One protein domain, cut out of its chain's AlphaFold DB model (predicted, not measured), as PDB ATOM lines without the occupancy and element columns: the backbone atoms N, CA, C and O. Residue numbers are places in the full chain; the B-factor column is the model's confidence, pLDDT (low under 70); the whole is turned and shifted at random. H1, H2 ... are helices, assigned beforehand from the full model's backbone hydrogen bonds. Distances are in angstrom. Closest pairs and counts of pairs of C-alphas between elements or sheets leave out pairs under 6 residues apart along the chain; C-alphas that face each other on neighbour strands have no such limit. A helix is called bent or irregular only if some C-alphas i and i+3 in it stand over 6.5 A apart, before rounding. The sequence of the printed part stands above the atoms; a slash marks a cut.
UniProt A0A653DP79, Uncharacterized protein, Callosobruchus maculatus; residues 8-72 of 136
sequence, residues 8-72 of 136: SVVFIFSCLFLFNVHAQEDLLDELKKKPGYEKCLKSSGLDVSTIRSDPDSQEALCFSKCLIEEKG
ATOM      1  N   SER A   8     138.935 204.067 172.988       49.22
ATOM      2  CA  SER A   8     139.557 205.016 172.046       49.22
ATOM      3  C   SER A   8     138.988 206.441 172.107       49.22
ATOM      4  O   SER A   8     139.710 207.393 171.830       49.22
ATOM      5  N   VAL A   9     137.721 206.624 172.501       47.97
ATOM      6  CA  VAL A   9     137.087 207.961 172.573       47.97
ATOM      7  C   VAL A   9     137.507 208.720 173.840       47.97
ATOM      8  O   VAL A   9     137.667 209.939 173.813       47.97
ATOM      9  N   VAL A  10     137.772 207.996 174.934       51.44
ATOM     10  CA  VAL A  10     138.215 208.569 176.219       51.44
ATOM     11  C   VAL A  10     139.634 209.145 176.115       51.44
ATOM     12  O   VAL A  10     139.914 210.208 176.667       51.44
ATOM     13  N   PHE A  11     140.517 208.499 175.346       47.50
ATOM     14  CA  PHE A  11     141.886 208.983 175.131       47.50
ATOM     15  C   PHE A  11     141.954 210.258 174.277       47.50
ATOM     16  O   PHE A  11     142.776 211.129 174.550       47.50
ATOM     17  N   ILE A  12     141.069 210.412 173.286       53.00
ATOM     18  CA  ILE A  12     141.035 211.612 172.432       53.00
ATOM     19  C   ILE A  12     140.526 212.828 173.222       53.00
ATOM     20  O   ILE A  12     141.084 213.919 173.095       53.00
ATOM     21  N   PHE A  13     139.529 212.639 174.094       48.91
ATOM     22  CA  PHE A  13     139.031 213.706 174.970       48.91
ATOM     23  C   PHE A  13     140.066 214.135 176.022       48.91
ATOM     24  O   PHE A  13     140.233 215.328 176.255       48.91
ATOM     25  N   SER A  14     140.815 213.188 176.598       51.34
ATOM     26  CA  SER A  14     141.900 213.471 177.554       51.34
ATOM     27  C   SER A  14     142.996 214.369 176.957       51.34
ATOM     28  O   SER A  14     143.402 215.353 177.576       51.34
ATOM     29  N   CYS A  15     143.417 214.108 175.714       49.44
ATOM     30  CA  CYS A  15     144.439 214.923 175.056       49.44
ATOM     31  C   CYS A  15     143.978 216.369 174.802       49.44
ATOM     32  O   CYS A  15     144.759 217.293 175.011       49.44
ATOM     33  N   LEU A  16     142.717 216.598 174.414       48.81
ATOM     34  CA  LEU A  16     142.191 217.951 174.161       48.81
ATOM     35  C   LEU A  16     142.114 218.816 175.432       48.81
ATOM     36  O   LEU A  16     142.302 220.033 175.354       48.81
ATOM     37  N   PHE A  17     141.898 218.207 176.601       49.38
ATOM     38  CA  PHE A  17     141.950 218.920 177.880       49.38
ATOM     39  C   PHE A  17     143.386 219.291 178.283       49.38
ATOM     40  O   PHE A  17     143.614 220.405 178.749       49.38
ATOM     41  N   LEU A  18     144.372 218.421 178.037       48.19
ATOM     42  CA  LEU A  18     145.771 218.685 178.404       48.19
ATOM     43  C   LEU A  18     146.429 219.798 177.570       48.19
ATOM     44  O   LEU A  18     147.274 220.528 178.086       48.19
ATOM     45  N   PHE A  19     146.041 219.982 176.303       46.59
ATOM     46  CA  PHE A  19     146.599 221.067 175.482       46.59
ATOM     47  C   PHE A  19     146.096 222.464 175.882       46.59
ATOM     48  O   PHE A  19     146.824 223.435 175.695       46.59
ATOM     49  N   ASN A  20     144.901 222.581 176.470       45.06
ATOM     50  CA  ASN A  20     144.367 223.873 176.917       45.06
ATOM     51  C   ASN A  20     144.917 224.318 178.288       45.06
ATOM     52  O   ASN A  20     144.997 225.517 178.546       45.06
ATOM     53  N   VAL A  21     145.333 223.377 179.146       48.03
ATOM     54  CA  VAL A  21     145.847 223.675 180.500       48.03
ATOM     55  C   VAL A  21     147.243 224.316 180.470       48.03
ATOM     56  O   VAL A  21     147.467 225.303 181.167       48.03
ATOM     57  N   HIS A  22     148.162 223.841 179.622       48.50
ATOM     58  CA  HIS A  22     149.560 224.305 179.644       48.50
ATOM     59  C   HIS A  22     149.734 225.801 179.335       48.50
ATOM     60  O   HIS A  22     150.586 226.456 179.921       48.50
ATOM     61  N   ALA A  23     148.903 226.383 178.465       52.59
ATOM     62  CA  ALA A  23     149.028 227.802 178.139       52.59
ATOM     63  C   ALA A  23     148.637 228.724 179.312       52.59
ATOM     64  O   ALA A  23     148.977 229.904 179.287       52.59
ATOM     65  N   GLN A  24     147.851 228.247 180.285       54.66
ATOM     66  CA  GLN A  24     147.379 229.063 181.413       54.66
ATOM     67  C   GLN A  24     148.428 229.184 182.527       54.66
ATOM     68  O   GLN A  24     148.509 230.238 183.160       54.66
ATOM     69  N   GLU A  25     149.240 228.147 182.742       61.31
ATOM     70  CA  GLU A  25     150.287 228.162 183.770       61.31
ATOM     71  C   GLU A  25     151.390 229.178 183.453       61.31
ATOM     72  O   GLU A  25     151.743 229.969 184.326       61.31
ATOM     73  N   ASP A  26     151.846 229.257 182.196       70.62
ATOM     74  CA  ASP A  26     152.957 230.140 181.811       70.62
ATOM     75  C   ASP A  26     152.668 231.630 182.083       70.62
ATOM     76  O   ASP A  26     153.513 232.353 182.616       70.62
ATOM     77  N   LEU A  27     151.458 232.108 181.764       70.69
ATOM     78  CA  LEU A  27     151.066 233.503 182.013       70.69
ATOM     79  C   LEU A  27     150.954 233.793 183.513       70.69
ATOM     80  O   LEU A  27     151.400 234.839 183.989       70.69
ATOM     81  N   LEU A  28     150.339 232.871 184.254       76.12
ATOM     82  CA  LEU A  28     150.120 233.045 185.681       76.12
ATOM     83  C   LEU A  28     151.448 233.054 186.446       76.12
ATOM     84  O   LEU A  28     151.626 233.851 187.366       76.12
ATOM     85  N   ASP A  29     152.396 232.214 186.047       82.88
ATOM     86  CA  ASP A  29     153.714 232.155 186.667       82.88
ATOM     87  C   ASP A  29     154.567 233.387 186.352       82.88
ATOM     88  O   ASP A  29     155.300 233.861 187.223       82.88
ATOM     89  N   GLU A  30     154.430 233.984 185.167       80.25
ATOM     90  CA  GLU A  30     155.042 235.284 184.868       80.25
ATOM     91  C   GLU A  30     154.403 236.436 185.658       80.25
ATOM     92  O   GLU A  30     155.111 237.348 186.097       80.25
ATOM     93  N   LEU A  31     153.085 236.396 185.890       80.44
ATOM     94  CA  LEU A  31     152.388 237.386 186.718       80.44
ATOM     95  C   LEU A  31     152.798 237.290 188.190       80.44
ATOM     96  O   LEU A  31     153.088 238.321 188.796       80.44
ATOM     97  N   LYS A  32     152.912 236.078 188.751       87.50
ATOM     98  CA  LYS A  32     153.367 235.854 190.139       87.50
ATOM     99  C   LYS A  32     154.761 236.419 190.416       87.50
ATOM    100  O   LYS A  32     155.056 236.794 191.546       87.50
ATOM    101  N   LYS A  33     155.623 236.490 189.395       86.50
ATOM    102  CA  LYS A  33     156.976 237.065 189.500       86.50
ATOM    103  C   LYS A  33     156.977 238.598 189.523       86.50
ATOM    104  O   LYS A  33     158.030 239.191 189.761       86.50
ATOM    105  N   LYS A  34     155.851 239.263 189.232       84.31
ATOM    106  CA  LYS A  34     155.781 240.728 189.211       84.31
ATOM    107  C   LYS A  34     155.788 241.288 190.638       84.31
ATOM    108  O   LYS A  34     155.091 240.761 191.509       84.31
ATOM    109  N   PRO A  35     156.529 242.381 190.886       86.06
ATOM    110  CA  PRO A  35     156.465 243.064 192.170       86.06
ATOM    111  C   PRO A  35     155.031 243.539 192.427       86.06
ATOM    112  O   PRO A  35     154.349 244.004 191.516       86.06
ATOM    113  N   GLY A  36     154.568 243.371 193.664       89.88
ATOM    114  CA  GLY A  36     153.219 243.769 194.061       89.88
ATOM    115  C   GLY A  36     152.104 242.794 193.669       89.88
ATOM    116  O   GLY A  36     150.963 243.051 194.039       89.88
ATOM    117  N   TYR A  37     152.397 241.663 193.007       91.38
ATOM    118  CA  TYR A  37     151.381 240.695 192.559       91.38
ATOM    119  C   TYR A  37     150.380 240.306 193.658       91.38
ATOM    120  O   TYR A  37     149.179 240.523 193.501       91.38
ATOM    121  N   GLU A  38     150.853 239.782 194.795       92.38
ATOM    122  CA  GLU A  38     149.971 239.316 195.879       92.38
ATOM    123  C   GLU A  38     149.149 240.456 196.491       92.38
ATOM    124  O   GLU A  38     147.966 240.293 196.802       92.38
ATOM    125  N   LYS A  39     149.768 241.632 196.635       93.81
ATOM    126  CA  LYS A  39     149.115 242.837 197.152       93.81
ATOM    127  C   LYS A  39     147.993 243.276 196.215       93.81
ATOM    128  O   LYS A  39     146.870 243.481 196.674       93.81
ATOM    129  N   CYS A  40     148.290 243.369 194.922       94.38
ATOM    130  CA  CYS A  40     147.346 243.802 193.906       94.38
ATOM    131  C   CYS A  40     146.195 242.822 193.747       94.38
ATOM    132  O   CYS A  40     145.048 243.260 193.695       94.38
ATOM    133  N   LEU A  41     146.484 241.518 193.760       93.12
ATOM    134  CA  LEU A  41     145.476 240.466 193.685       93.12
ATOM    135  C   LEU A  41     144.480 240.574 194.842       93.12
ATOM    136  O   LEU A  41     143.267 240.553 194.648       93.12
ATOM    137  N   LYS A  42     145.001 240.767 196.058       92.19
ATOM    138  CA  LYS A  42     144.173 240.928 197.254       92.19
ATOM    139  C   LYS A  42     143.351 242.218 197.223       92.19
ATOM    140  O   LYS A  42     142.216 242.212 197.687       92.19
ATOM    141  N   SER A  43     143.912 243.319 196.720       91.88
ATOM    142  CA  SER A  43     143.215 244.611 196.688       91.88
ATOM    143  C   SER A  43     142.164 244.719 195.589       91.88
ATOM    144  O   SER A  43     141.176 245.420 195.779       91.88
ATOM    145  N   SER A  44     142.371 244.058 194.447       90.81
ATOM    146  CA  SER A  44     141.430 244.105 193.328       90.81
ATOM    147  C   SER A  44     140.265 243.136 193.494       90.81
ATOM    148  O   SER A  44     139.244 243.322 192.845       90.81
ATOM    149  N   GLY A  45     140.416 242.101 194.330       88.75
ATOM    150  CA  GLY A  45     139.431 241.022 194.442       88.75
ATOM    151  C   GLY A  45     139.382 240.121 193.207       88.75
ATOM    152  O   GLY A  45     138.446 239.340 193.064       88.75
ATOM    153  N   LEU A  46     140.378 240.229 192.322       89.25
ATOM    154  CA  LEU A  46     140.443 239.469 191.083       89.25
ATOM    155  C   LEU A  46     140.659 237.982 191.368       89.25
ATOM    156  O   LEU A  46     141.586 237.598 192.080       89.25
ATOM    157  N   ASP A  47     139.848 237.143 190.735       86.75
ATOM    158  CA  ASP A  47     140.156 235.729 190.578       86.75
ATOM    159  C   ASP A  47     141.026 235.559 189.327       86.75
ATOM    160  O   ASP A  47     140.583 235.754 188.199       86.75
ATOM    161  N   VAL A  48     142.295 235.198 189.506       76.62
ATOM    162  CA  VAL A  48     143.231 235.029 188.382       76.62
ATOM    163  C   VAL A  48     142.792 233.981 187.361       76.62
ATOM    164  O   VAL A  48     143.242 234.021 186.216       76.62
ATOM    165  N   SER A  49     141.908 233.057 187.745       77.25
ATOM    166  CA  SER A  49     141.354 232.075 186.816       77.25
ATOM    167  C   SER A  49     140.424 232.703 185.768       77.25
ATOM    168  O   SER A  49     140.256 232.121 184.697       77.25
ATOM    169  N   THR A  50     139.895 233.909 186.017       74.81
ATOM    170  CA  THR A  50     138.932 234.595 185.139       74.81
ATOM    171  C   THR A  50     139.557 235.669 184.244       74.81
ATOM    172  O   THR A  50     138.892 236.163 183.334       74.81
ATOM    173  N   ILE A  51     140.851 235.978 184.413       76.44
ATOM    174  CA  ILE A  51     141.571 237.002 183.626       76.44
ATOM    175  C   ILE A  51     141.450 236.760 182.118       76.44
ATOM    176  O   ILE A  51     141.297 237.701 181.349       76.44
ATOM    177  N   ARG A  52     141.507 235.495 181.683       72.31
ATOM    178  CA  ARG A  52     141.372 235.145 180.261       72.31
ATOM    179  C   ARG A  52     139.949 235.275 179.738       72.31
ATOM    180  O   ARG A  52     139.772 235.568 178.562       72.31
ATOM    181  N   SER A  53     138.954 234.999 180.576       78.56
ATOM    182  CA  SER A  53     137.549 235.054 180.167       78.56
ATOM    183  C   SER A  53     137.010 236.478 180.133       78.56
ATOM    184  O   SER A  53     136.128 236.755 179.328       78.56
ATOM    185  N   ASP A  54     137.530 237.357 180.992       82.69
ATOM    186  CA  ASP A  54     137.090 238.747 181.074       82.69
ATOM    187  C   ASP A  54     138.247 239.691 181.464       82.69
ATOM    188  O   ASP A  54     138.327 240.170 182.604       82.69
ATOM    189  N   PRO A  55     139.182 239.954 180.530       81.50
ATOM    190  CA  PRO A  55     140.321 240.841 180.776       81.50
ATOM    191  C   PRO A  55     139.905 242.309 180.961       81.50
ATOM    192  O   PRO A  55     140.679 243.100 181.499       81.50
ATOM    193  N   ASP A  56     138.686 242.656 180.540       87.44
ATOM    194  CA  ASP A  56     138.114 243.997 180.643       87.44
ATOM    195  C   ASP A  56     137.206 244.146 181.889       87.44
ATOM    196  O   ASP A  56     136.620 245.213 182.098       87.44
ATOM    197  N   SER A  57     137.122 243.114 182.745       90.19
ATOM    198  CA  SER A  57     136.426 243.177 184.039       90.19
ATOM    199  C   SER A  57     136.996 244.274 184.938       90.19
ATOM    200  O   SER A  57     138.185 244.609 184.895       90.19
ATOM    201  N   GLN A  58     136.153 244.828 185.811       93.19
ATOM    202  CA  GLN A  58     136.564 245.892 186.727       93.19
ATOM    203  C   GLN A  58     137.735 245.447 187.618       93.19
ATOM    204  O   GLN A  58     138.684 246.203 187.833       93.19
ATOM    205  N   GLU A  59     137.705 244.202 188.081       93.62
ATOM    206  CA  GLU A  59     138.728 243.576 188.906       93.62
ATOM    207  C   GLU A  59     140.051 243.416 188.144       93.62
ATOM    208  O   GLU A  59     141.113 243.726 188.693       93.62
ATOM    209  N   ALA A  60     140.012 242.996 186.872       91.06
ATOM    210  CA  ALA A  60     141.205 242.861 186.031       91.06
ATOM    211  C   ALA A  60     141.840 244.222 185.716       91.06
ATOM    212  O   ALA A  60     143.065 244.386 185.788       91.06
ATOM    213  N   LEU A  61     141.012 245.232 185.449       93.69
ATOM    214  CA  LEU A  61     141.464 246.603 185.232       93.69
ATOM    215  C   LEU A  61     142.068 247.201 186.512       93.69
ATOM    216  O   LEU A  61     143.133 247.820 186.460       93.69
ATOM    217  N   CYS A  62     141.451 246.979 187.678       95.19
ATOM    218  CA  CYS A  62     141.998 247.432 188.960       95.19
ATOM    219  C   CYS A  62     143.303 246.723 189.320       95.19
ATOM    220  O   CYS A  62     144.246 247.367 189.783       95.19
ATOM    221  N   PHE A  63     143.386 245.417 189.074       94.25
ATOM    222  CA  PHE A  63     144.614 244.652 189.251       94.25
ATOM    223  C   PHE A  63     145.746 245.200 188.377       94.25
ATOM    224  O   PHE A  63     146.841 245.461 188.872       94.25
ATOM    225  N   SER A  64     145.461 245.455 187.099       92.00
ATOM    226  CA  SER A  64     146.435 246.003 186.152       92.00
ATOM    227  C   SER A  64     146.900 247.405 186.550       92.00
ATOM    228  O   SER A  64     148.100 247.678 186.531       92.00
ATOM    229  N   LYS A  65     145.977 248.278 186.979       94.25
ATOM    230  CA  LYS A  65     146.318 249.603 187.520       94.25
ATOM    231  C   LYS A  65     147.241 249.486 188.732       94.25
ATOM    232  O   LYS A  65     148.269 250.153 188.765       94.25
ATOM    233  N   CYS A  66     146.910 248.610 189.680       95.06
ATOM    234  CA  CYS A  66     147.733 248.395 190.866       95.06
ATOM    235  C   CYS A  66     149.148 247.926 190.501       95.06
ATOM    236  O   CYS A  66     150.119 248.446 191.038       95.06
ATOM    237  N   LEU A  67     149.303 247.004 189.544       92.38
ATOM    238  CA  LEU A  67     150.633 246.557 189.116       92.38
ATOM    239  C   LEU A  67     151.478 247.692 188.517       92.38
ATOM    240  O   LEU A  67     152.686 247.745 188.739       92.38
ATOM    241  N   ILE A  68     150.860 248.600 187.760       91.94
ATOM    242  CA  ILE A  68     151.530 249.779 187.187       91.94
ATOM    243  C   ILE A  68     151.946 250.755 188.297       91.94
ATOM    244  O   ILE A  68     153.056 251.291 188.258       91.94
ATOM    245  N   GLU A  69     151.097 250.941 189.310       92.69
ATOM    246  CA  GLU A  69     151.415 251.733 190.502       92.69
ATOM    247  C   GLU A  69     152.583 251.123 191.289       92.69
ATOM    248  O   GLU A  69     153.533 251.831 191.615       92.69
ATOM    249  N   GLU A  70     152.576 249.807 191.524       91.69
ATOM    250  CA  GLU A  70     153.655 249.095 192.225       91.69
ATOM    251  C   GLU A  70     154.972 249.096 191.438       91.69
ATOM    252  O   GLU A  70     156.047 249.125 192.035       91.69
ATOM    253  N   LYS A  71     154.913 249.108 190.097       88.62
ATOM    254  CA  LYS A  71     156.101 249.284 189.244       88.62
ATOM    255  C   LYS A  71     156.656 250.717 189.320       88.62
ATOM    256  O   LYS A  71     157.790 250.950 188.912       88.62
ATOM    257  N   GLY A  72     155.882 251.680 189.826       90.31
ATOM    258  CA  GLY A  72     156.292 253.082 189.915       90.31
ATOM    259  C   GLY A  72     156.349 253.783 188.557       90.31
ATOM    260  O   GLY A  72     157.105 254.736 188.396       90.31
TER     261      GLY A  72
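AT A GLANCE: This is residues 8 to 72 of the 136 residues of an uncharacterized protein of Callosobruchus maculatus (UniProt A0A653DP79). A long helix, H1, sticks out as an arm with its residues 8 to 23 and leads into a small head, where the short helix H2, about perpendicular to H1, and the helix H3 pack on each other as a hairpin. Between H2 and H3 the chain makes a wide loop, residues 45 to 57. The printed part has 65 residues with three named helices in the order H1, H2, H3 and no named strand, and its class is all helix. The whole is loose, with a radius of gyration of the C-alphas of 15.2 A, and spans 53 by 22 by 15 A, the arm making much of the length.

HOW THE PARTS SIT: H1, residues 8 to 32, stands free over residues 8 to 23 and touches no helix. After a tight link of 4 residues comes H2, residues 37 to 44. H1 and H2 are close but not clearly touching; their closest C-alphas, those of Leu 31 and Tyr 37, are 6.8 A apart. Their lines are about perpendicular, at 86 degrees. A long link of 13 residues then leads to H3, residues 58 to 71. H2 and H3 touch, and their closest C-alphas, those of Ser 44 and Phe 63, are 5.2 A apart. They form a helical hairpin and run opposite ways at a steep tilt of 43 degrees. H1 and H3 are apart. In H2 and H3 every backbone O i to N i+4 pair is within hydrogen-bond range, and in H1 13 of 21 are.

IN THESE COORDINATES: H1 begins at C-alpha 8 at (139.557, 205.016, 172.046), ends at C-alpha 32 at (153.367, 235.854, 190.139), and is 38.3 A long from first to last C-alpha. It is neither bent nor irregular, but only just: C-alphas 20 and 23 are 6.2 A apart. H2, residues 37 to 44, is 10.5 A long from first to last C-alpha. H3, residues 58 to 71, is 20.0 A long and ends at C-alpha 71 at (156.101, 249.284, 189.244).

THE WHOLE: The two C-alphas farthest apart are those of Ser 8 and Gly 72, the first and last printed residues, at 53.9 A. Without residues 8 to 23 the body has 49 residues, spans 27 by 23 by 14 A and has a radius of gyration of 9.9 A. The printed part has no cut, and the link from H2 to H3 is long. The mean pLDDT of the printed part is 76.8; residues 8 to 25 are under 70, and the mean of H1 is 58.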